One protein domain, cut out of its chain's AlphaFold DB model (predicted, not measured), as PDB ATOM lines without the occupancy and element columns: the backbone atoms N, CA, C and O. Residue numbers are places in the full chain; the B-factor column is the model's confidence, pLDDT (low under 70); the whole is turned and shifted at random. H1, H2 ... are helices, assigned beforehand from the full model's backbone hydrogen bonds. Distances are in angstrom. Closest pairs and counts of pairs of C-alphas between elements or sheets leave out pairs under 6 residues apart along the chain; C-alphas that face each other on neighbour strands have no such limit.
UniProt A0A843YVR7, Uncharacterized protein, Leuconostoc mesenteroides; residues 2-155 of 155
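What this domain is: This is residues 2 to 155 of the 155 residues of an uncharacterized protein of Leuconostoc mesenteroides (UniProt A0A843YVR7). What is the main picture? Two long helical hairpins, H2 with H3 and H5 with H6, form an open wedge: H2 and H6 meet near one end, and H4 crosses between the hairpins at the other end, where short H1 sits in the gap between H2 and H6. What is it made of, and how spread out is it? The printed part has 154 residues with six named helices, H1 to H6 in order, and no named strand: all helix, with mostly aligned helix packing. It is only just loose, close to compact, with a radius of gyration of the C-alphas of 18.1 A, and elongated, spanning 54 by 32 by 21 A.

How they stand to each other: What does the first helix meet? H1, residues 2 to 6, touches residues 21 to 28 of H2, residues 15 to 46; the closest C-alphas are those of Leu 5 and Gln 25, 5.4 A apart. It also touches residues 147 to 151 of H6, residues 128 to 154, closest at the C-alphas of Phe 6 and Arg 148, 5.9 A. What surrounds the hub, H2? It makes a hairpin with H3, residues 50 to 79, at a shallow tilt of 13 degrees, opposite ways, closest at the C-alphas of Ala 44 and Arg 53, 4.6 A. Its residues 36 to 46 touch residues 130 to 137 of H6 at a shallow tilt of 19 degrees, opposite ways, with the C-alphas of Leu 43 and Ala 130 closest at 6.5 A. Its residues 15 to 19 touch H4, residues 81 to 92, about perpendicular at 84 degrees, with the C-alphas of Asp 15 and His 85 closest at 6.8 A. How does the second hairpin stand? H5, residues 94 to 125, and H6 touch at a shallow tilt of 19 degrees, opposite ways, closest at the C-alphas of Phe 108 and Ser 145, 5.7 A; H5 is apart from H2 and H3. What of the backbones? Every O i to N i+4 pair is within hydrogen-bond range in H1, H2, H3 and H4, against 27 of 28 in H5 and 22 of 23 in H6.

Where its parts are: Where does the printed part begin and end? H1 begins at C-alpha 2, (-4.633, 12.511, 21.444), and H6 ends at C-alpha 154, (-9.171, 18.242, 32.179). How long are the long helices? H2 measures 46.8 A, H3 43.4 A, H5 46.1 A and H6 37.8 A.

The domain as a whole: How far does it reach? The two C-alphas farthest apart, those of Gly 12 and Lys 48, are 55.4 A apart. Are there cuts or long links? The printed part has no cut and no long link. Where is confidence low? Residues 2 to 3, 5, 123 to 126, 129 to 130 and 154 to 155 are under pLDDT 70; the mean of the printed part is 81.9.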
ATOM      1  N   ILE A   2      -3.790  11.301  21.356       65.94
ATOM      2  CA  ILE A   2      -4.633  12.511  21.444       65.94
ATOM      3  C   ILE A   2      -3.962  13.661  22.229       65.94
ATOM      4  O   ILE A   2      -3.885  14.774  21.721       65.94
ATOM      5  N   ASN A   3      -3.346  13.396  23.389       66.56
ATOM      6  CA  ASN A   3      -2.637  14.448  24.144       66.56
ATOM      7  C   ASN A   3      -1.462  15.072  23.371       66.56
ATOM      8  O   ASN A   3      -1.228  16.270  23.476       66.56
ATOM      9  N   LYS A   4      -0.746  14.301  22.539       70.94
ATOM     10  CA  LYS A   4       0.343  14.848  21.706       70.94
ATOM     11  C   LYS A   4      -0.185  15.804  20.627       70.94
ATOM     12  O   LYS A   4       0.531  16.713  20.225       70.94
ATOM     13  N   LEU A   5      -1.428  15.608  20.185       69.12
ATOM     14  CA  LEU A   5      -2.093  16.418  19.163       69.12
ATOM     15  C   LEU A   5      -2.747  17.675  19.723       69.12
ATOM     16  O   LEU A   5      -2.708  18.715  19.076       69.12
ATOM     17  N   PHE A   6      -3.352  17.597  20.902       73.81
ATOM     18  CA  PHE A   6      -4.305  18.621  21.326       73.81
ATOM     19  C   PHE A   6      -4.000  19.253  22.686       73.81
ATOM     20  O   PHE A   6      -4.540  20.317  22.964       73.81
ATOM     21  N   ALA A   7      -3.134  18.660  23.515       75.00
ATOM     22  CA  ALA A   7      -2.783  19.263  24.801       75.00
ATOM     23  C   ALA A   7      -1.914  20.513  24.610       75.00
ATOM     24  O   ALA A   7      -1.073  20.552  23.703       75.00
ATOM     25  N   SER A   8      -2.030  21.487  25.511       75.25
ATOM     26  CA  SER A   8      -1.094  22.613  25.611       75.25
ATOM     27  C   SER A   8       0.327  22.118  25.945       75.25
ATOM     28  O   SER A   8       0.500  21.039  26.525       75.25
ATOM     29  N   PRO A   9       1.394  22.785  25.471       78.19
ATOM     30  CA  PRO A   9       2.756  22.462  25.894       78.19
ATOM     31  C   PRO A   9       2.946  22.802  27.380       78.19
ATOM     32  O   PRO A   9       2.478  23.835  27.846       78.19
ATOM     33  N   LYS A  10       3.616  21.906  28.115       78.19
ATOM     34  CA  LYS A  10       3.912  22.091  29.540       78.19
ATOM     35  C   LYS A  10       5.182  22.933  29.732       78.19
ATOM     36  O   LYS A  10       6.077  22.856  28.880       78.19
ATOM     37  N   PRO A  11       5.299  23.670  30.851       72.00
ATOM     38  CA  PRO A  11       6.549  24.320  31.224       72.00
ATOM     39  C   PRO A  11       7.685  23.301  31.364       72.00
ATOM     40  O   PRO A  11       7.483  22.197  31.863       72.00
ATOM     41  N   GLY A  12       8.869  23.660  30.857       74.88
ATOM     42  CA  GLY A  12      10.058  22.796  30.850       74.88
ATOM     43  C   GLY A  12      10.257  21.929  29.597       74.88
ATOM     44  O   GLY A  12      11.236  21.194  29.537       74.88
ATOM     45  N   ILE A  13       9.387  22.020  28.581       82.62
ATOM     46  CA  ILE A  13       9.569  21.276  27.321       82.62
ATOM     47  C   ILE A  13      10.826  21.731  26.554       82.62
ATOM     48  O   ILE A  13      11.109  22.933  26.431       82.62
ATOM     49  N   THR A  14      11.568  20.768  26.002       84.38
ATOM     50  CA  THR A  14      12.743  21.054  25.165       84.38
ATOM     51  C   THR A  14      12.338  21.610  23.793       84.38
ATOM     52  O   THR A  14      11.228  21.376  23.301       84.38
ATOM     53  N   ASP A  15      13.231  22.366  23.146       80.38
ATOM     54  CA  ASP A  15      12.950  22.973  21.833       80.38
ATOM     55  C   ASP A  15      12.703  21.906  20.748       80.38
ATOM     56  O   ASP A  15      11.850  22.097  19.875       80.38
ATOM     57  N   ASP A  16      13.384  20.760  20.834       82.44
ATOM     58  CA  ASP A  16      13.229  19.647  19.893       82.44
ATOM     59  C   ASP A  16      11.898  18.903  20.084       82.44
ATOM     60  O   ASP A  16      11.210  18.598  19.103       82.44
ATOM     61  N   GLU A  17      11.465  18.684  21.328       83.56
ATOM     62  CA  GLU A  17      10.148  18.104  21.624       83.56
ATOM     63  C   GLU A  17       9.008  19.033  21.199       83.56
ATOM     64  O   GLU A  17       8.018  18.579  20.615       83.56
ATOM     65  N   TYR A  18       9.154  20.342  21.432       84.06
ATOM     66  CA  TYR A  18       8.189  21.338  20.970       84.06
ATOM     67  C   TYR A  18       8.085  21.336  19.441       84.06
ATOM     68  O   TYR A  18       6.984  21.294  18.884       84.06
ATOM     69  N   ARG A  19       9.225  21.284  18.740       84.88
ATOM     70  CA  ARG A  19       9.267  21.179  17.277       84.88
ATOM     71  C   ARG A  19       8.561  19.924  16.770       84.88
ATOM     72  O   ARG A  19       7.758  20.011  15.840       84.88
ATOM     73  N   ALA A  20       8.847  18.768  17.372       85.12
ATOM     74  CA  ALA A  20       8.230  17.496  17.004       85.12
ATOM     75  C   ALA A  20       6.708  17.529  17.210       85.12
ATOM     76  O   ALA A  20       5.955  17.069  16.348       85.12
ATOM     77  N   LYS A  21       6.250  18.142  18.308       84.69
ATOM     78  CA  LYS A  21       4.828  18.329  18.606       84.69
ATOM     79  C   LYS A  21       4.126  19.189  17.556       84.69
ATOM     80  O   LYS A  21       3.133  18.742  16.984       84.69
ATOM     81  N   ILE A  22       4.655  20.378  17.253       84.62
ATOM     82  CA  ILE A  22       4.061  21.269  16.243       84.62
ATOM     83  C   ILE A  22       4.057  20.587  14.868       84.62
ATOM     84  O   ILE A  22       3.058  20.647  14.157       84.62
ATOM     85  N   LYS A  23       5.120  19.856  14.504       86.44
ATOM     86  CA  LYS A  23       5.167  19.093  13.245       86.44
ATOM     87  C   LYS A  23       4.047  18.054  13.165       86.44
ATOM     88  O   LYS A  23       3.402  17.925  12.126       86.44
ATOM     89  N   TYR A  24       3.783  17.348  14.261       83.69
ATOM     90  CA  TYR A  24       2.706  16.365  14.330       83.69
ATOM     91  C   TYR A  24       1.316  17.017  14.217       83.69
ATOM     92  O   TYR A  24       0.460  16.523  13.483       83.69
ATOM     93  N   GLN A  25       1.109  18.156  14.884       83.81
ATOM     94  CA  GLN A  25      -0.136  18.930  14.805       83.81
ATOM     95  C   GLN A  25      -0.412  19.453  13.395       83.81
ATOM     96  O   GLN A  25      -1.541  19.357  12.914       83.81
ATOM     97  N   VAL A  26       0.618  19.965  12.719       85.38
ATOM     98  CA  VAL A  26       0.513  20.471  11.346       85.38
ATOM     99  C   VAL A  26       0.199  19.335  10.382       85.38
ATOM    100  O   VAL A  26      -0.741  19.467   9.608       85.38
ATOM    101  N   ASN A  27       0.892  18.196  10.477       86.81
ATOM    102  CA  ASN A  27       0.604  17.029   9.636       86.81
ATOM    103  C   ASN A  27      -0.836  16.532   9.810       86.81
ATOM    104  O   ASN A  27      -1.516  16.251   8.825       86.81
ATOM    105  N   PHE A  28      -1.323  16.449  11.050       85.38
ATOM    106  CA  PHE A  28      -2.706  16.063  11.310       85.38
ATOM    107  C   PHE A  28      -3.703  17.069  10.730       85.38
ATOM    108  O   PHE A  28      -4.664  16.667  10.078       85.38
ATOM    109  N   LEU A  29      -3.456  18.370  10.905       84.56
ATOM    110  CA  LEU A  29      -4.291  19.407  10.309       84.56
ATOM    111  C   LEU A  29      -4.300  19.304   8.777       84.56
ATOM    112  O   LEU A  29      -5.361  19.414   8.173       84.56
ATOM    113  N   THR A  30      -3.154  19.031   8.151       86.50
ATOM    114  CA  THR A  30      -3.062  18.803   6.703       86.50
ATOM    115  C   THR A  30      -3.925  17.622   6.262       86.50
ATOM    116  O   THR A  30      -4.652  17.752   5.282       86.50
ATOM    117  N   ILE A  31      -3.913  16.504   6.997       88.25
ATOM    118  CA  ILE A  31      -4.769  15.342   6.701       88.25
ATOM    119  C   ILE A  31      -6.251  15.724   6.788       88.25
ATOM    120  O   ILE A  31      -7.012  15.416   5.873       88.25
ATOM    121  N   VAL A  32      -6.656  16.432   7.848       86.75
ATOM    122  CA  VAL A  32      -8.045  16.892   8.023       86.75
ATOM    123  C   VAL A  32      -8.463  17.818   6.879       86.75
ATOM    124  O   VAL A  32      -9.562  17.683   6.353       86.75
ATOM    125  N   ILE A  33      -7.587  18.730   6.458       87.75
ATOM    126  CA  ILE A  33      -7.858  19.665   5.361       87.75
ATOM    127  C   ILE A  33      -8.038  18.927   4.039       87.75
ATOM    128  O   ILE A  33      -9.025  19.171   3.350       87.75
ATOM    129  N   ILE A  34      -7.126  18.011   3.699       89.38
ATOM    130  CA  ILE A  34      -7.225  17.211   2.473       89.38
ATOM    131  C   ILE A  34      -8.535  16.421   2.479       89.38
ATOM    132  O   ILE A  34      -9.291  16.501   1.517       89.38
ATOM    133  N   LEU A  35      -8.840  15.734   3.585       88.62
ATOM    134  CA  LEU A  35     -10.061  14.944   3.720       88.62
ATOM    135  C   LEU A  35     -11.315  15.803   3.508       88.62
ATOM    136  O   LEU A  35     -12.168  15.452   2.693       88.62
ATOM    137  N   THR A  36     -11.411  16.946   4.189       85.31
ATOM    138  CA  THR A  36     -12.562  17.847   4.058       85.31
ATOM    139  C   THR A  36     -12.705  18.368   2.632       85.31
ATOM    140  O   THR A  36     -13.809  18.347   2.097       85.31
ATOM    141  N   VAL A  37     -11.608  18.777   1.989       88.44
ATOM    142  CA  VAL A  37     -11.619  19.283   0.607       88.44
ATOM    143  C   VAL A  37     -12.059  18.205  -0.380       88.44
ATOM    144  O   VAL A  37     -12.850  18.474  -1.284       88.44
ATOM    145  N   THR A  38     -11.585  16.970  -0.208       87.62
ATOM    146  CA  THR A  38     -12.015  15.842  -1.040       87.62
ATOM    147  C   THR A  38     -13.516  15.600  -0.891       87.62
ATOM    148  O   THR A  38     -14.213  15.467  -1.898       87.62
ATOM    149  N   ILE A  39     -14.042  15.614   0.338       85.75
ATOM    150  CA  ILE A  39     -15.478  15.427   0.591       85.75
ATOM    151  C   ILE A  39     -16.297  16.571  -0.021       85.75
ATOM    152  O   ILE A  39     -17.311  16.317  -0.672       85.75
ATOM    153  N   THR A  40     -15.870  17.828   0.138       85.12
ATOM    154  CA  THR A  40     -16.601  18.988  -0.395       85.12
ATOM    155  C   THR A  40     -16.573  19.040  -1.922       85.12
ATOM    156  O   THR A  40     -17.570  19.422  -2.536       85.12
ATOM    157  N   MET A  41     -15.484  18.599  -2.561       86.44
ATOM    158  CA  MET A  41     -15.419  18.469  -4.020       86.44
ATOM    159  C   MET A  41     -16.275  17.319  -4.556       86.44
ATOM    160  O   MET A  41     -16.976  17.504  -5.554       86.44
ATOM    161  N   LEU A  42     -16.287  16.166  -3.880       86.12
ATOM    162  CA  LEU A  42     -17.199  15.066  -4.205       86.12
ATOM    163  C   LEU A  42     -18.654  15.526  -4.097       86.12
ATOM    164  O   LEU A  42     -19.427  15.356  -5.038       86.12
ATOM    165  N   LEU A  43     -19.006  16.213  -3.010       82.12
ATOM    166  CA  LEU A  43     -20.313  16.844  -2.844       82.12
ATOM    167  C   LEU A  43     -20.644  17.791  -4.002       82.12
ATOM    168  O   LEU A  43     -21.728  17.697  -4.572       82.12
ATOM    169  N   ALA A  44     -19.714  18.661  -4.401       83.56
ATOM    170  CA  ALA A  44     -19.928  19.594  -5.507       83.56
ATOM    171  C   ALA A  44     -20.215  18.873  -6.836       83.56
ATOM    172  O   ALA A  44     -21.018  19.358  -7.635       83.56
ATOM    173  N   SER A  45     -19.583  17.717  -7.069       82.75
ATOM    174  CA  SER A  45     -19.807  16.904  -8.271       82.75
ATOM    175  C   SER A  45     -21.193  16.250  -8.308       82.75
ATOM    176  O   SER A  45     -21.780  16.124  -9.379       82.75
ATOM    177  N   LEU A  46     -21.744  15.905  -7.140       81.56
ATOM    178  CA  LEU A  46     -23.057  15.269  -7.006       81.56
ATOM    179  C   LEU A  46     -24.219  16.275  -7.057       81.56
ATOM    180  O   LEU A  46     -25.364  15.884  -7.282       81.56
ATOM    181  N   GLN A  47     -23.948  17.568  -6.865       79.06
ATOM    182  CA  GLN A  47     -24.977  18.606  -6.892       79.06
ATOM    183  C   GLN A  47     -25.433  18.935  -8.319       79.06
ATOM    184  O   GLN A  47     -24.626  19.276  -9.193       79.06
ATOM    185  N   LYS A  48     -26.755  18.900  -8.533       77.81
ATOM    186  CA  LYS A  48     -27.405  19.293  -9.797       77.81
ATOM    187  C   LYS A  48     -27.551  20.811  -9.933       77.81
ATOM    188  O   LYS A  48     -27.448  21.332 -11.037       77.81
ATOM    189  N   SER A  49     -27.754  21.516  -8.817       82.00
ATOM    190  CA  SER A  49     -27.897  22.975  -8.807       82.00
ATOM    191  C   SER A  49     -26.550  23.677  -9.049       82.00
ATOM    192  O   SER A  49     -25.594  23.429  -8.299       82.00
ATOM    193  N   PRO A  50     -26.454  24.593 -10.034       82.00
ATOM    194  CA  PRO A  50     -25.246  25.381 -10.282       82.00
ATOM    195  C   PRO A  50     -24.838  26.241  -9.079       82.00
ATOM    196  O   PRO A  50     -23.650  26.344  -8.772       82.00
ATOM    197  N   ALA A  51     -25.815  26.809  -8.365       79.19
ATOM    198  CA  ALA A  51     -25.573  27.648  -7.192       79.19
ATOM    199  C   ALA A  51     -24.929  26.844  -6.051       79.19
ATOM    200  O   ALA A  51     -23.892  27.238  -5.517       79.19
ATOM    201  N   SER A  52     -25.475  25.664  -5.742       77.19
ATOM    202  CA  SER A  52     -24.936  24.767  -4.709       77.19
ATOM    203  C   SER A  52     -23.538  24.259  -5.067       77.19
ATOM    204  O   SER A  52     -22.657  24.196  -4.210       77.19
ATOM    205  N   ARG A  53     -23.300  23.943  -6.347       81.12
ATOM    206  CA  ARG A  53     -21.978  23.539  -6.846       81.12
ATOM    207  C   ARG A  53     -20.950  24.661  -6.710       81.12
ATOM    208  O   ARG A  53     -19.829  24.398  -6.276       81.12
ATOM    209  N   SER A  54     -21.317  25.890  -7.073       83.44
ATOM    210  CA  SER A  54     -20.439  27.059  -6.958       83.44
ATOM    211  C   SER A  54     -20.076  27.340  -5.498       83.44
ATOM    212  O   SER A  54     -18.896  27.474  -5.174       83.44
ATOM    213  N   PHE A  55     -21.064  27.298  -4.597       82.56
ATOM    214  CA  PHE A  55     -20.842  27.459  -3.159       82.56
ATOM    215  C   PHE A  55     -19.847  26.431  -2.606       82.56
ATOM    216  O   PHE A  55     -18.872  26.802  -1.958       82.56
ATOM    217  N   LEU A  56     -20.036  25.141  -2.907       82.75
ATOM    218  CA  LEU A  56     -19.147  24.081  -2.421       82.75
ATOM    219  C   LEU A  56     -17.726  24.195  -2.985       82.75
ATOM    220  O   LEU A  56     -16.760  23.913  -2.274       82.75
ATOM    221  N   ARG A  57     -17.572  24.643  -4.236       84.88
ATOM    222  CA  ARG A  57     -16.255  24.943  -4.819       84.88
ATOM    223  C   ARG A  57     -15.583  26.114  -4.105       84.88
ATOM    224  O   ARG A  57     -14.425  25.975  -3.721       84.88
ATOM    225  N   GLY A  58     -16.314  27.203  -3.863       84.94
ATOM    226  CA  GLY A  58     -15.824  28.361  -3.107       84.94
ATOM    227  C   GLY A  58     -15.420  27.998  -1.674       84.94
ATOM    228  O   GLY A  58     -14.342  28.366  -1.205       84.94
ATOM    229  N   PHE A  59     -16.235  27.184  -1.002       84.44
ATOM    230  CA  PHE A  59     -15.939  26.664   0.331       84.44
ATOM    231  C   PHE A  59     -14.674  25.790   0.336       84.44
ATOM    232  O   PHE A  59     -13.787  25.982   1.167       84.44
ATOM    233  N   SER A  60     -14.538  24.896  -0.650       87.00
ATOM    234  CA  SER A  60     -13.342  24.056  -0.825       87.00
ATOM    235  C   SER A  60     -12.084  24.899  -1.049       87.00
ATOM    236  O   SER A  60     -11.053  24.636  -0.432       87.00
ATOM    237  N   SER A  61     -12.160  25.938  -1.891       88.06
ATOM    238  CA  SER A  61     -11.030  26.846  -2.120       88.06
ATOM    239  C   SER A  61     -10.664  27.654  -0.877       88.06
ATOM    240  O   SER A  61      -9.480  27.858  -0.624       88.06
ATOM    241  N   GLY A  62     -11.649  28.060  -0.067       86.44
ATOM    242  CA  GLY A  62     -11.406  28.753   1.200       86.44
ATOM    243  C   GLY A  62     -10.651  27.877   2.202       86.44
ATOM    244  O   GLY A  62      -9.655  28.313   2.780       86.44
ATOM    245  N   ILE A  63     -11.069  26.615   2.346       87.12
ATOM    246  CA  ILE A  63     -10.388  25.637   3.209       87.12
ATOM    247  C   ILE A  63      -8.965  25.363   2.710       87.12
ATOM    248  O   ILE A  63      -8.025  25.376   3.508       87.12
ATOM    249  N   LEU A  64      -8.785  25.153   1.401       88.31
ATOM    250  CA  LEU A  64      -7.459  24.957   0.808       88.31
ATOM    251  C   LEU A  64      -6.549  26.166   1.038       88.31
ATOM    252  O   LEU A  64      -5.419  25.993   1.490       88.31
ATOM    253  N   GLY A  65      -7.036  27.379   0.773       88.25
ATOM    254  CA  GLY A  65      -6.272  28.613   0.949       88.25
ATOM    255  C   GLY A  65      -5.827  28.820   2.397       88.25
ATOM    256  O   GLY A  65      -4.640  29.020   2.660       88.25
ATOM    257  N   GLY A  66      -6.752  28.681   3.355       86.00
ATOM    258  CA  GLY A  66      -6.429  28.754   4.785       86.00
ATOM    259  C   GLY A  66      -5.453  27.657   5.233       86.00
ATOM    260  O   GLY A  66      -4.537  27.902   6.027       86.00
ATOM    261  N   GLY A  67      -5.592  26.454   4.673       85.88
ATOM    262  CA  GLY A  67      -4.685  25.339   4.918       85.88
ATOM    263  C   GLY A  67      -3.263  25.594   4.449       85.88
ATOM    264  O   GLY A  67      -2.318  25.420   5.222       85.88
ATOM    265  N   ILE A  68      -3.108  26.066   3.214       86.69
ATOM    266  CA  ILE A  68      -1.809  26.428   2.643       86.69
ATOM    267  C   ILE A  68      -1.143  27.516   3.493       86.69
ATOM    268  O   ILE A  68       0.022  27.366   3.862       86.69
ATOM    269  N   GLY A  69      -1.882  28.557   3.892       87.06
ATOM    270  CA  GLY A  69      -1.357  29.613   4.767       87.06
ATOM    271  C   GLY A  69      -0.827  29.076   6.103       87.06
ATOM    272  O   GLY A  69       0.256  29.461   6.558       87.06
ATOM    273  N   THR A  70      -1.537  28.115   6.698       83.88
ATOM    274  CA  THR A  70      -1.117  27.469   7.952       83.88
ATOM    275  C   THR A  70       0.152  26.628   7.766       83.88
ATOM    276  O   THR A  70       1.064  26.676   8.599       83.88
ATOM    277  N   ILE A  71       0.260  25.896   6.653       85.44
ATOM    278  CA  ILE A  71       1.440  25.082   6.320       85.44
ATOM    279  C   ILE A  71       2.665  25.973   6.067       85.44
ATOM    280  O   ILE A  71       3.748  25.678   6.577       85.44
ATOM    281  N   ILE A  72       2.504  27.079   5.334       86.00
ATOM    282  CA  ILE A  72       3.581  28.045   5.065       86.00
ATOM    283  C   ILE A  72       4.087  28.655   6.373       86.00
ATOM    284  O   ILE A  72       5.288  28.622   6.643       86.00
ATOM    285  N   THR A  73       3.174  29.139   7.218       83.50
ATOM    286  CA  THR A  73       3.519  29.725   8.524       83.50
ATOM    287  C   THR A  73       4.293  28.729   9.389       83.50
ATOM    288  O   THR A  73       5.305  29.072  10.001       83.50
ATOM    289  N   SER A  74       3.876  27.462   9.376       82.75
ATOM    290  CA  SER A  74       4.556  26.383  10.094       82.75
ATOM    291  C   SER A  74       5.954  26.101   9.534       82.75
ATOM    292  O   SER A  74       6.900  25.912  10.297       82.75
ATOM    293  N   ARG A  75       6.128  26.124   8.206       83.94
ATOM    294  CA  ARG A  75       7.445  25.990   7.560       83.94
ATOM    295  C   ARG A  75       8.403  27.104   7.977       83.94
ATOM    296  O   ARG A  75       9.547  26.810   8.313       83.94
ATOM    297  N   ILE A  76       7.929  28.352   7.995       84.50
ATOM    298  CA  ILE A  76       8.717  29.511   8.441       84.50
ATOM    299  C   ILE A  76       9.143  29.323   9.904       84.50
ATOM    300  O   ILE A  76      10.317  29.501  10.236       84.50
ATOM    301  N   LEU A  77       8.219  28.876  10.763       82.88
ATOM    302  CA  LEU A  77       8.495  28.599  12.172       82.88
ATOM    303  C   LEU A  77       9.585  27.530  12.357       82.88
ATOM    304  O   LEU A  77      10.447  27.672  13.221       82.88
ATOM    305  N   PHE A  78       9.585  26.474  11.539       80.50
ATOM    306  CA  PHE A  78      10.579  25.399  11.626       80.50
ATOM    307  C   PHE A  78      11.953  25.750  11.064       80.50
ATOM    308  O   PHE A  78      12.920  25.060  11.402       80.50
ATOM    309  N   HIS A  79      12.032  26.749  10.186       83.94
ATOM    310  CA  HIS A  79      13.286  27.188   9.586       83.94
ATOM    311  C   HIS A  79      14.060  28.121  10.525       83.94
ATOM    312  O   HIS A  79      15.288  28.091  10.546       83.94
ATOM    313  N   ASN A  80      13.364  28.909  11.354       86.25
ATOM    314  CA  ASN A  80      14.004  29.894  12.219       86.25
ATOM    315  C   ASN A  80      13.914  29.530  13.711       86.25
ATOM    316  O   ASN A  80      12.881  29.724  14.357       86.25
ATOM    317  N   ARG A  81      15.039  29.077  14.289       81.06
ATOM    318  CA  ARG A  81      15.136  28.720  15.720       81.06
ATOM    319  C   ARG A  81      14.709  29.856  16.655       81.06
ATOM    320  O   ARG A  81      14.071  29.580  17.666       81.06
ATOM    321  N   LYS A  82      14.998  31.122  16.320       82.75
ATOM    322  CA  LYS A  82      14.604  32.269  17.160       82.75
ATOM    323  C   LYS A  82      13.080  32.403  17.247       82.75
ATOM    324  O   LYS A  82      12.544  32.646  18.326       82.75
ATOM    325  N   TYR A  83      12.371  32.199  16.132       82.00
ATOM    326  CA  TYR A  83      10.905  32.243  16.113       82.00
ATOM    327  C   TYR A  83      10.289  31.022  16.792       82.00
ATOM    328  O   TYR A  83       9.299  31.173  17.505       82.00
ATOM    329  N   LEU A  84      10.885  29.838  16.626       83.81
ATOM    330  CA  LEU A  84      10.451  28.628  17.321       83.81
ATOM    331  C   LEU A  84      10.539  28.799  18.844       83.81
ATOM    332  O   LEU A  84       9.570  28.527  19.549       83.81
ATOM    333  N   HIS A  85      11.661  29.323  19.337       84.62
ATOM    334  CA  HIS A  85      11.868  29.561  20.762       84.62
ATOM    335  C   HIS A  85      10.896  30.616  21.313       84.62
ATOM    336  O   HIS A  85      10.237  30.393  22.329       84.62
ATOM    337  N   LYS A  86      10.710  31.734  20.597       85.88
ATOM    338  CA  LYS A  86       9.719  32.760  20.961       85.88
ATOM    339  C   LYS A  86       8.291  32.202  20.979       85.88
ATOM    340  O   LYS A  86       7.511  32.527  21.872       85.88
ATOM    341  N   SER A  87       7.948  31.351  20.012       82.69
ATOM    342  CA  SER A  87       6.654  30.664  19.960       82.69
ATOM    343  C   SER A  87       6.469  29.709  21.138       82.69
ATOM    344  O   SER A  87       5.389  29.701  21.717       82.69
ATOM    345  N   LYS A  88       7.513  28.973  21.536       84.81
ATOM    346  CA  LYS A  88       7.486  28.097  22.713       84.81
ATOM    347  C   LYS A  88       7.189  28.877  23.991       84.81
ATOM    348  O   LYS A  88       6.290  28.487  24.729       84.81
ATOM    349  N   ILE A  89       7.907  29.980  24.230       84.00
ATOM    350  CA  ILE A  89       7.689  30.838  25.407       84.00
ATOM    351  C   ILE A  89       6.233  31.309  25.430       84.00
ATOM    352  O   ILE A  89       5.534  31.104  26.415       84.00
ATOM    353  N   LYS A  90       5.743  31.833  24.300       83.50
ATOM    354  CA  LYS A  90       4.355  32.293  24.171       83.50
ATOM    355  C   LYS A  90       3.330  31.177  24.408       83.50
ATOM    356  O   LYS A  90       2.277  31.430  24.972       83.50
ATOM    357  N   ALA A  91       3.614  29.958  23.953       79.38
ATOM    358  CA  ALA A  91       2.713  28.816  24.102       79.38
ATOM    359  C   ALA A  91       2.723  28.212  25.516       79.38
ATOM    360  O   ALA A  91       1.806  27.472  25.857       79.38
ATOM    361  N   THR A  92       3.757  28.500  26.306       81.19
ATOM    362  CA  THR A  92       3.932  28.022  27.687       81.19
ATOM    363  C   THR A  92       3.441  29.047  28.714       81.19
ATOM    364  O   THR A  92       3.233  28.700  29.868       81.19
ATOM    365  N   ASP A  93       3.246  30.299  28.299       84.12
ATOM    366  CA  ASP A  93       2.706  31.362  29.145       84.12
ATOM    367  C   ASP A  93       1.250  31.061  29.538       84.12
ATOM    368  O   ASP A  93       0.360  30.960  28.688       84.12
ATOM    369  N   GLU A  94       1.019  30.932  30.844       82.31
ATOM    370  CA  GLU A  94      -0.269  30.573  31.440       82.31
ATOM    371  C   GLU A  94      -1.379  31.566  31.069       82.31
ATOM    372  O   GLU A  94      -2.501  31.159  30.764       82.31
ATOM    373  N   ARG A  95      -1.070  32.870  30.987       84.12
ATOM    374  CA  ARG A  95      -2.067  33.897  30.633       84.12
ATOM    375  C   ARG A  95      -2.572  33.711  29.206       84.12
ATOM    376  O   ARG A  95      -3.761  33.836  28.919       84.12
ATOM    377  N   LEU A  96      -1.655  33.405  28.294       84.38
ATOM    378  CA  LEU A  96      -1.973  33.139  26.893       84.38
ATOM    379  C   LEU A  96      -2.706  31.810  26.718       84.38
ATOM    380  O   LEU A  96      -3.590  31.716  25.857       84.38
ATOM    381  N   GLN A  97      -2.376  30.804  27.527       82.19
ATOM    382  CA  GLN A  97      -3.118  29.548  27.559       82.19
ATOM    383  C   GLN A  97      -4.566  29.785  27.988       82.19
ATOM    384  O   GLN A  97      -5.471  29.371  27.267       82.19
ATOM    385  N   GLU A  98      -4.813  30.544  29.057       83.94
ATOM    386  CA  GLU A  98      -6.172  30.834  29.525       83.94
ATOM    387  C   GLU A  98      -7.016  31.568  28.468       83.94
ATOM    388  O   GLU A  98      -8.156  31.182  28.186       83.94
ATOM    389  N   ILE A  99      -6.443  32.578  27.802       86.69
ATOM    390  CA  ILE A  99      -7.109  33.277  26.690       86.69
ATOM    391  C   ILE A  99      -7.457  32.292  25.566       86.69
ATOM    392  O   ILE A  99      -8.570  32.306  25.037       86.69
ATOM    393  N   THR A 100      -6.526  31.398  25.225       85.19
ATOM    394  CA  THR A 100      -6.737  30.367  24.198       85.19
ATOM    395  C   THR A 100      -7.820  29.369  24.617       85.19
ATOM    396  O   THR A 100      -8.639  28.960  23.792       85.19
ATOM    397  N   HIS A 101      -7.885  29.003  25.897       85.06
ATOM    398  CA  HIS A 101      -8.911  28.118  26.442       85.06
ATOM    399  C   HIS A 101     -10.311  28.735  26.338       85.06
ATOM    400  O   HIS A 101     -11.245  28.072  25.868       85.06
ATOM    401  N   ARG A 102     -10.449  30.023  26.677       86.06
ATOM    402  CA  ARG A 102     -11.701  30.779  26.502       86.06
ATOM    403  C   ARG A 102     -12.092  30.883  25.025       86.06
ATOM    404  O   ARG A 102     -13.234  30.592  24.675       86.06
ATOM    405  N   ALA A 103     -11.141  31.198  24.144       86.38
ATOM    406  CA  ALA A 103     -11.376  31.283  22.703       86.38
ATOM    407  C   ALA A 103     -11.834  29.943  22.097       86.38
ATOM    408  O   ALA A 103     -12.788  29.911  21.318       86.38
ATOM    409  N   ASN A 104     -11.214  28.825  22.487       85.31
ATOM    410  CA  ASN A 104     -11.629  27.488  22.045       85.31
ATOM    411  C   ASN A 104     -13.042  27.139  22.531       85.31
ATOM    412  O   ASN A 104     -13.803  26.520  21.791       85.31
ATOM    413  N   THR A 105     -13.403  27.550  23.749       86.50
ATOM    414  CA  THR A 105     -14.748  27.330  24.298       86.50
ATOM    415  C   THR A 105     -15.802  28.090  23.499       86.50
ATOM    416  O   THR A 105     -16.789  27.499  23.069       86.50
ATOM    417  N   ILE A 106     -15.560  29.375  23.224       88.19
ATOM    418  CA  ILE A 106     -16.455  30.191  22.391       88.19
ATOM    419  C   ILE A 106     -16.562  29.594  20.986       88.19
ATOM    420  O   ILE A 106     -17.661  29.467  20.452       88.19
ATOM    421  N   THR A 107     -15.435  29.177  20.405       87.88
ATOM    422  CA  THR A 107     -15.395  28.564  19.070       87.88
ATOM    423  C   THR A 107     -16.225  27.283  19.023       87.88
ATOM    424  O   THR A 107     -16.984  27.086  18.080       87.88
ATOM    425  N   PHE A 108     -16.131  26.434  20.049       87.38
ATOM    426  CA  PHE A 108     -16.923  25.210  20.142       87.38
ATOM    427  C   PHE A 108     -18.427  25.500  20.244       87.38
ATOM    428  O   PHE A 108     -19.214  24.896  19.518       87.38
ATOM    429  N   ILE A 109     -18.824  26.458  21.088       86.88
ATOM    430  CA  ILE A 109     -20.229  26.870  21.235       86.88
ATOM    431  C   ILE A 109     -20.767  27.441  19.916       86.88
ATOM    432  O   ILE A 109     -21.836  27.043  19.461       86.88
ATOM    433  N   MET A 110     -20.010  28.325  19.261       88.69
ATOM    434  CA  MET A 110     -20.394  28.893  17.965       88.69
ATOM    435  C   MET A 110     -20.510  27.820  16.883       88.69
ATOM    436  O   MET A 110     -21.457  27.836  16.098       88.69
ATOM    437  N   LEU A 111     -19.589  26.854  16.864       89.00
ATOM    438  CA  LEU A 111     -19.637  25.733  15.932       89.00
ATOM    439  C   LEU A 111     -20.894  24.881  16.150       89.00
ATOM    440  O   LEU A 111     -21.543  24.514  15.173       89.00
ATOM    441  N   LEU A 112     -21.284  24.617  17.402       87.50
ATOM    442  CA  LEU A 112     -22.537  23.925  17.722       87.50
ATOM    443  C   LEU A 112     -23.757  24.693  17.200       87.50
ATOM    444  O   LEU A 112     -24.574  24.109  16.493       87.50
ATOM    445  N   ILE A 113     -23.850  25.998  17.468       88.88
ATOM    446  CA  ILE A 113     -24.987  26.827  17.032       88.88
ATOM    447  C   ILE A 113     -25.097  26.853  15.501       88.88
ATOM    448  O   ILE A 113     -26.160  26.569  14.949       88.88
ATOM    449  N   VAL A 114     -23.999  27.148  14.801       87.50
ATOM    450  CA  VAL A 114     -23.990  27.233  13.333       87.50
ATOM    451  C   VAL A 114     -24.266  25.869  12.705       87.50
ATOM    452  O   VAL A 114     -25.037  25.780  11.750       87.50
ATOM    453  N   SER A 115     -23.679  24.799  13.250       86.38
ATOM    454  CA  SER A 115     -23.921  23.442  12.752       86.38
ATOM    455  C   SER A 115     -25.375  23.010  12.927       86.38
ATOM    456  O   SER A 115     -25.936  22.425  12.005       86.38
ATOM    457  N   TYR A 116     -26.016  23.360  14.045       85.12
ATOM    458  CA  TYR A 116     -27.432  23.091  14.273       85.12
ATOM    459  C   TYR A 116     -28.314  23.792  13.234       85.12
ATOM    460  O   TYR A 116     -29.119  23.137  12.571       85.12
ATOM    461  N   ILE A 117     -28.112  25.098  13.023       85.19
ATOM    462  CA  ILE A 117     -28.860  25.868  12.015       85.19
ATOM    463  C   ILE A 117     -28.661  25.259  10.625       85.19
ATOM    464  O   ILE A 117     -29.625  25.077   9.882       85.19
ATOM    465  N   ALA A 118     -27.424  24.899  10.279       80.75
ATOM    466  CA  ALA A 118     -27.111  24.328   8.979       80.75
ATOM    467  C   ALA A 118     -27.715  22.931   8.770       80.75
ATOM    468  O   ALA A 118     -28.182  22.640   7.671       80.75
ATOM    469  N   ILE A 119     -27.756  22.082   9.804       79.50
ATOM    470  CA  ILE A 119     -28.421  20.772   9.749       79.50
ATOM    471  C   ILE A 119     -29.927  20.952   9.556       79.50
ATOM    472  O   ILE A 119     -30.488  20.330   8.656       79.50
ATOM    473  N   CYS A 120     -30.566  21.836  10.331       79.31
ATOM    474  CA  CYS A 120     -31.982  22.162  10.156       79.31
ATOM    475  C   CYS A 120     -32.257  22.625   8.720       79.31
ATOM    476  O   CYS A 120     -33.175  22.131   8.068       79.31
ATOM    477  N   TRP A 121     -31.412  23.497   8.167       75.75
ATOM    478  CA  TRP A 121     -31.556  23.946   6.781       75.75
ATOM    479  C   TRP A 121     -31.363  22.812   5.766       75.75
ATOM    480  O   TRP A 121     -32.135  22.690   4.814       75.75
ATOM    481  N   ALA A 122     -30.367  21.950   5.980       73.50
ATOM    482  CA  ALA A 122     -30.090  20.810   5.114       73.50
ATOM    483  C   ALA A 122     -31.250  19.804   5.099       73.50
ATOM    484  O   ALA A 122     -31.562  19.263   4.040       73.50
ATOM    485  N   THR A 123     -31.937  19.593   6.229       69.12
ATOM    486  CA  THR A 123     -33.080  18.665   6.294       69.12
ATOM    487  C   THR A 123     -34.279  19.094   5.447       69.12
ATOM    488  O   THR A 123     -35.023  18.226   4.998       69.12
ATOM    489  N   PHE A 124     -34.458  20.394   5.184       69.00
ATOM    490  CA  PHE A 124     -35.592  20.896   4.396       69.00
ATOM    491  C   PHE A 124     -35.323  20.967   2.887       69.00
ATOM    492  O   PHE A 124     -36.255  20.819   2.103       69.00
ATOM    493  N   TYR A 125     -34.074  21.202   2.467       65.62
ATOM    494  CA  TYR A 125     -33.778  21.592   1.079       65.62
ATOM    495  C   TYR A 125     -32.815  20.662   0.332       65.62
ATOM    496  O   TYR A 125     -32.632  20.842  -0.873       65.62
ATOM    497  N   TRP A 126     -32.147  19.714   1.000       67.94
ATOM    498  CA  TRP A 126     -31.110  18.892   0.361       67.94
ATOM    499  C   TRP A 126     -31.533  17.444   0.117       67.94
ATOM    500  O   TRP A 126     -32.285  16.836   0.874       67.94
ATOM    501  N   ASP A 127     -30.963  16.868  -0.944       71.25
ATOM    502  CA  ASP A 127     -30.995  15.431  -1.211       71.25
ATOM    503  C   ASP A 127     -30.377  14.663  -0.023       71.25
ATOM    504  O   ASP A 127     -29.322  15.048   0.500       71.25
ATOM    505  N   ARG A 128     -31.004  13.548   0.382       72.06
ATOM    506  CA  ARG A 128     -30.571  12.700   1.509       72.06
ATOM    507  C   ARG A 128     -29.085  12.338   1.420       72.06
ATOM    508  O   ARG A 128     -28.398  12.322   2.437       72.06
ATOM    509  N   ARG A 129     -28.560  12.098   0.212       69.94
ATOM    510  CA  ARG A 129     -27.138  11.757  -0.001       69.94
ATOM    511  C   ARG A 129     -26.194  12.913   0.342       69.94
ATOM    512  O   ARG A 129     -25.134  12.690   0.923       69.94
ATOM    513  N   ALA A 130     -26.583  14.143   0.010       68.44
ATOM    514  CA  ALA A 130     -25.800  15.334   0.320       68.44
ATOM    515  C   ALA A 130     -25.832  15.660   1.822       68.44
ATOM    516  O   ALA A 130     -24.822  16.095   2.376       68.44
ATOM    517  N   ALA A 131     -26.959  15.387   2.486       71.75
ATOM    518  CA  ALA A 131     -27.098  15.559   3.927       71.75
ATOM    519  C   ALA A 131     -26.119  14.670   4.719       71.75
ATOM    520  O   ALA A 131     -25.458  15.171   5.627       71.75
ATOM    521  N   TYR A 132     -25.941  13.392   4.348       75.62
ATOM    522  CA  TYR A 132     -24.999  12.494   5.042       75.62
ATOM    523  C   TYR A 132     -23.539  12.962   4.957       75.62
ATOM    524  O   TYR A 132     -22.819  12.939   5.954       75.62
ATOM    525  N   LEU A 133     -23.098  13.415   3.781       71.38
ATOM    526  CA  LEU A 133     -21.732  13.909   3.591       71.38
ATOM    527  C   LEU A 133     -21.500  15.243   4.320       71.38
ATOM    528  O   LEU A 133     -20.418  15.461   4.864       71.38
ATOM    529  N   TYR A 134     -22.512  16.113   4.390       76.38
ATOM    530  CA  TYR A 134     -22.447  17.335   5.196       76.38
ATOM    531  C   TYR A 134     -22.349  17.028   6.694       76.38
ATOM    532  O   TYR A 134     -21.513  17.598   7.395       76.38
ATOM    533  N   LEU A 135     -23.152  16.076   7.172       80.88
ATOM    534  CA  LEU A 135     -23.137  15.618   8.559       80.88
ATOM    535  C   LEU A 135     -21.755  15.062   8.933       80.88
ATOM    536  O   LEU A 135     -21.235  15.371  10.001       80.88
ATOM    537  N   LEU A 136     -21.104  14.337   8.018       82.44
ATOM    538  CA  LEU A 136     -19.740  13.842   8.213       82.44
ATOM    539  C   LEU A 136     -18.713  14.979   8.358       82.44
ATOM    540  O   LEU A 136     -17.867  14.918   9.247       82.44
ATOM    541  N   ILE A 137     -18.811  16.046   7.555       80.94
ATOM    542  CA  ILE A 137     -17.957  17.240   7.708       80.94
ATOM    543  C   ILE A 137     -18.188  17.885   9.079       80.94
ATOM    544  O   ILE A 137     -17.230  18.142   9.810       80.94
ATOM    545  N   VAL A 138     -19.450  18.114   9.451       84.88
ATOM    546  CA  VAL A 138     -19.817  18.704  10.746       84.88
ATOM    547  C   VAL A 138     -19.256  17.876  11.902       84.88
ATOM    548  O   VAL A 138     -18.650  18.440  12.811       84.88
ATOM    549  N   LEU A 139     -19.375  16.547  11.845       86.38
ATOM    550  CA  LEU A 139     -18.826  15.647  12.859       86.38
ATOM    551  C   LEU A 139     -17.301  15.735  12.960       86.38
ATOM    552  O   LEU A 139     -16.783  15.753  14.072       86.38
ATOM    553  N   ILE A 140     -16.573  15.835  11.843       85.94
ATOM    554  CA  ILE A 140     -15.107  15.998  11.863       85.94
ATOM    555  C   ILE A 140     -14.717  17.290  12.595       85.94
ATOM    556  O   ILE A 140     -13.827  17.278  13.454       85.94
ATOM    557  N   TYR A 141     -15.388  18.404  12.292       84.12
ATOM    558  CA  TYR A 141     -15.107  19.688  12.938       84.12
ATOM    559  C   TYR A 141     -15.526  19.703  14.411       84.12
ATOM    560  O   TYR A 141     -14.757  20.176  15.253       84.12
ATOM    561  N   LEU A 142     -16.696  19.147  14.742       86.81
ATOM    562  CA  LEU A 142     -17.166  19.021  16.123       86.81
ATOM    563  C   LEU A 142     -16.265  18.105  16.943       86.81
ATOM    564  O   LEU A 142     -15.955  18.440  18.079       86.81
ATOM    565  N   PHE A 143     -15.789  16.999  16.376       87.12
ATOM    566  CA  PHE A 143     -14.836  16.121  17.042       87.12
ATOM    567  C   PHE A 143     -13.523  16.857  17.329       87.12
ATOM    568  O   PHE A 143     -13.063  16.874  18.468       87.12
ATOM    569  N   ASN A 144     -12.943  17.537  16.334       84.19
ATOM    570  CA  ASN A 144     -11.709  18.308  16.514       84.19
ATOM    571  C   ASN A 144     -11.864  19.403  17.588       84.19
ATOM    572  O   ASN A 144     -11.032  19.519  18.490       84.19
ATOM    573  N   SER A 145     -12.944  20.186  17.531       84.06
ATOM    574  CA  SER A 145     -13.194  21.258  18.500       84.06
ATOM    575  C   SER A 145     -13.587  20.726  19.882       84.06
ATOM    576  O   SER A 145     -13.172  21.287  20.894       84.06
ATOM    577  N   GLY A 146     -14.349  19.636  19.939       83.50
ATOM    578  CA  GLY A 146     -14.798  18.991  21.170       83.50
ATOM    579  C   GLY A 146     -13.651  18.331  21.927       83.50
ATOM    580  O   GLY A 146     -13.533  18.512  23.134       83.50
ATOM    581  N   VAL A 147     -12.733  17.654  21.227       84.25
ATOM    582  CA  VAL A 147     -11.511  17.104  21.838       84.25
ATOM    583  C   VAL A 147     -10.665  18.218  22.456       84.25
ATOM    584  O   VAL A 147     -10.196  18.073  23.583       84.25
ATOM    585  N   ARG A 148     -10.511  19.356  21.766       81.19
ATOM    586  CA  ARG A 148      -9.819  20.534  22.320       81.19
ATOM    587  C   ARG A 148     -10.542  21.093  23.544       81.19
ATOM    588  O   ARG A 148      -9.886  21.406  24.528       81.19
ATOM    589  N   TYR A 149     -11.867  21.196  23.502       81.81
ATOM    590  CA  TYR A 149     -12.669  21.663  24.633       81.81
ATOM    591  C   TYR A 149     -12.530  20.750  25.863       81.81
ATOM    592  O   TYR A 149     -12.281  21.236  26.961       81.81
ATOM    593  N   ILE A 150     -12.624  19.430  25.678       81.12
ATOM    594  CA  ILE A 150     -12.496  18.446  26.762       81.12
ATOM    595  C   ILE A 150     -11.095  18.497  27.373       81.12
ATOM    596  O   ILE A 150     -10.959  18.548  28.590       81.12
ATOM    597  N   LEU A 151     -10.050  18.522  26.542       77.31
ATOM    598  CA  LEU A 151      -8.675  18.577  27.037       77.31
ATOM    599  C   LEU A 151      -8.383  19.866  27.791       77.31
ATOM    600  O   LEU A 151      -7.712  19.806  28.807       77.31
ATOM    601  N   ASN A 152      -8.943  20.989  27.349       74.31
ATOM    602  CA  ASN A 152      -8.853  22.267  28.050       74.31
ATOM    603  C   ASN A 152      -9.573  22.285  29.409       74.31
ATOM    604  O   ASN A 152      -9.360  23.201  30.191       74.31
ATOM    605  N   LYS A 153     -10.496  21.347  29.653       71.19
ATOM    606  CA  LYS A 153     -11.242  21.245  30.914       71.19
ATOM    607  C   LYS A 153     -10.590  20.269  31.899       71.19
ATOM    608  O   LYS A 153     -10.851  20.358  33.093       71.19
ATOM    609  N   ILE A 154      -9.811  19.310  31.392       62.53
ATOM    610  CA  ILE A 154      -9.171  18.242  32.179       62.53
ATOM    611  C   ILE A 154      -7.713  18.582  32.532       62.53
ATOM    612  O   ILE A 154      -7.239  18.149  33.580       62.53
ATOM    613  N   LEU A 155      -6.999  19.287  31.647       55.62
ATOM    614  CA  LEU A 155      -5.602  19.715  31.807       55.62
ATOM    615  C   LEU A 155      -5.528  21.187  32.191       55.62
ATOM    616  O   LEU A 155      -4.583  21.507  32.942       55.62
TER     617      LEU A 155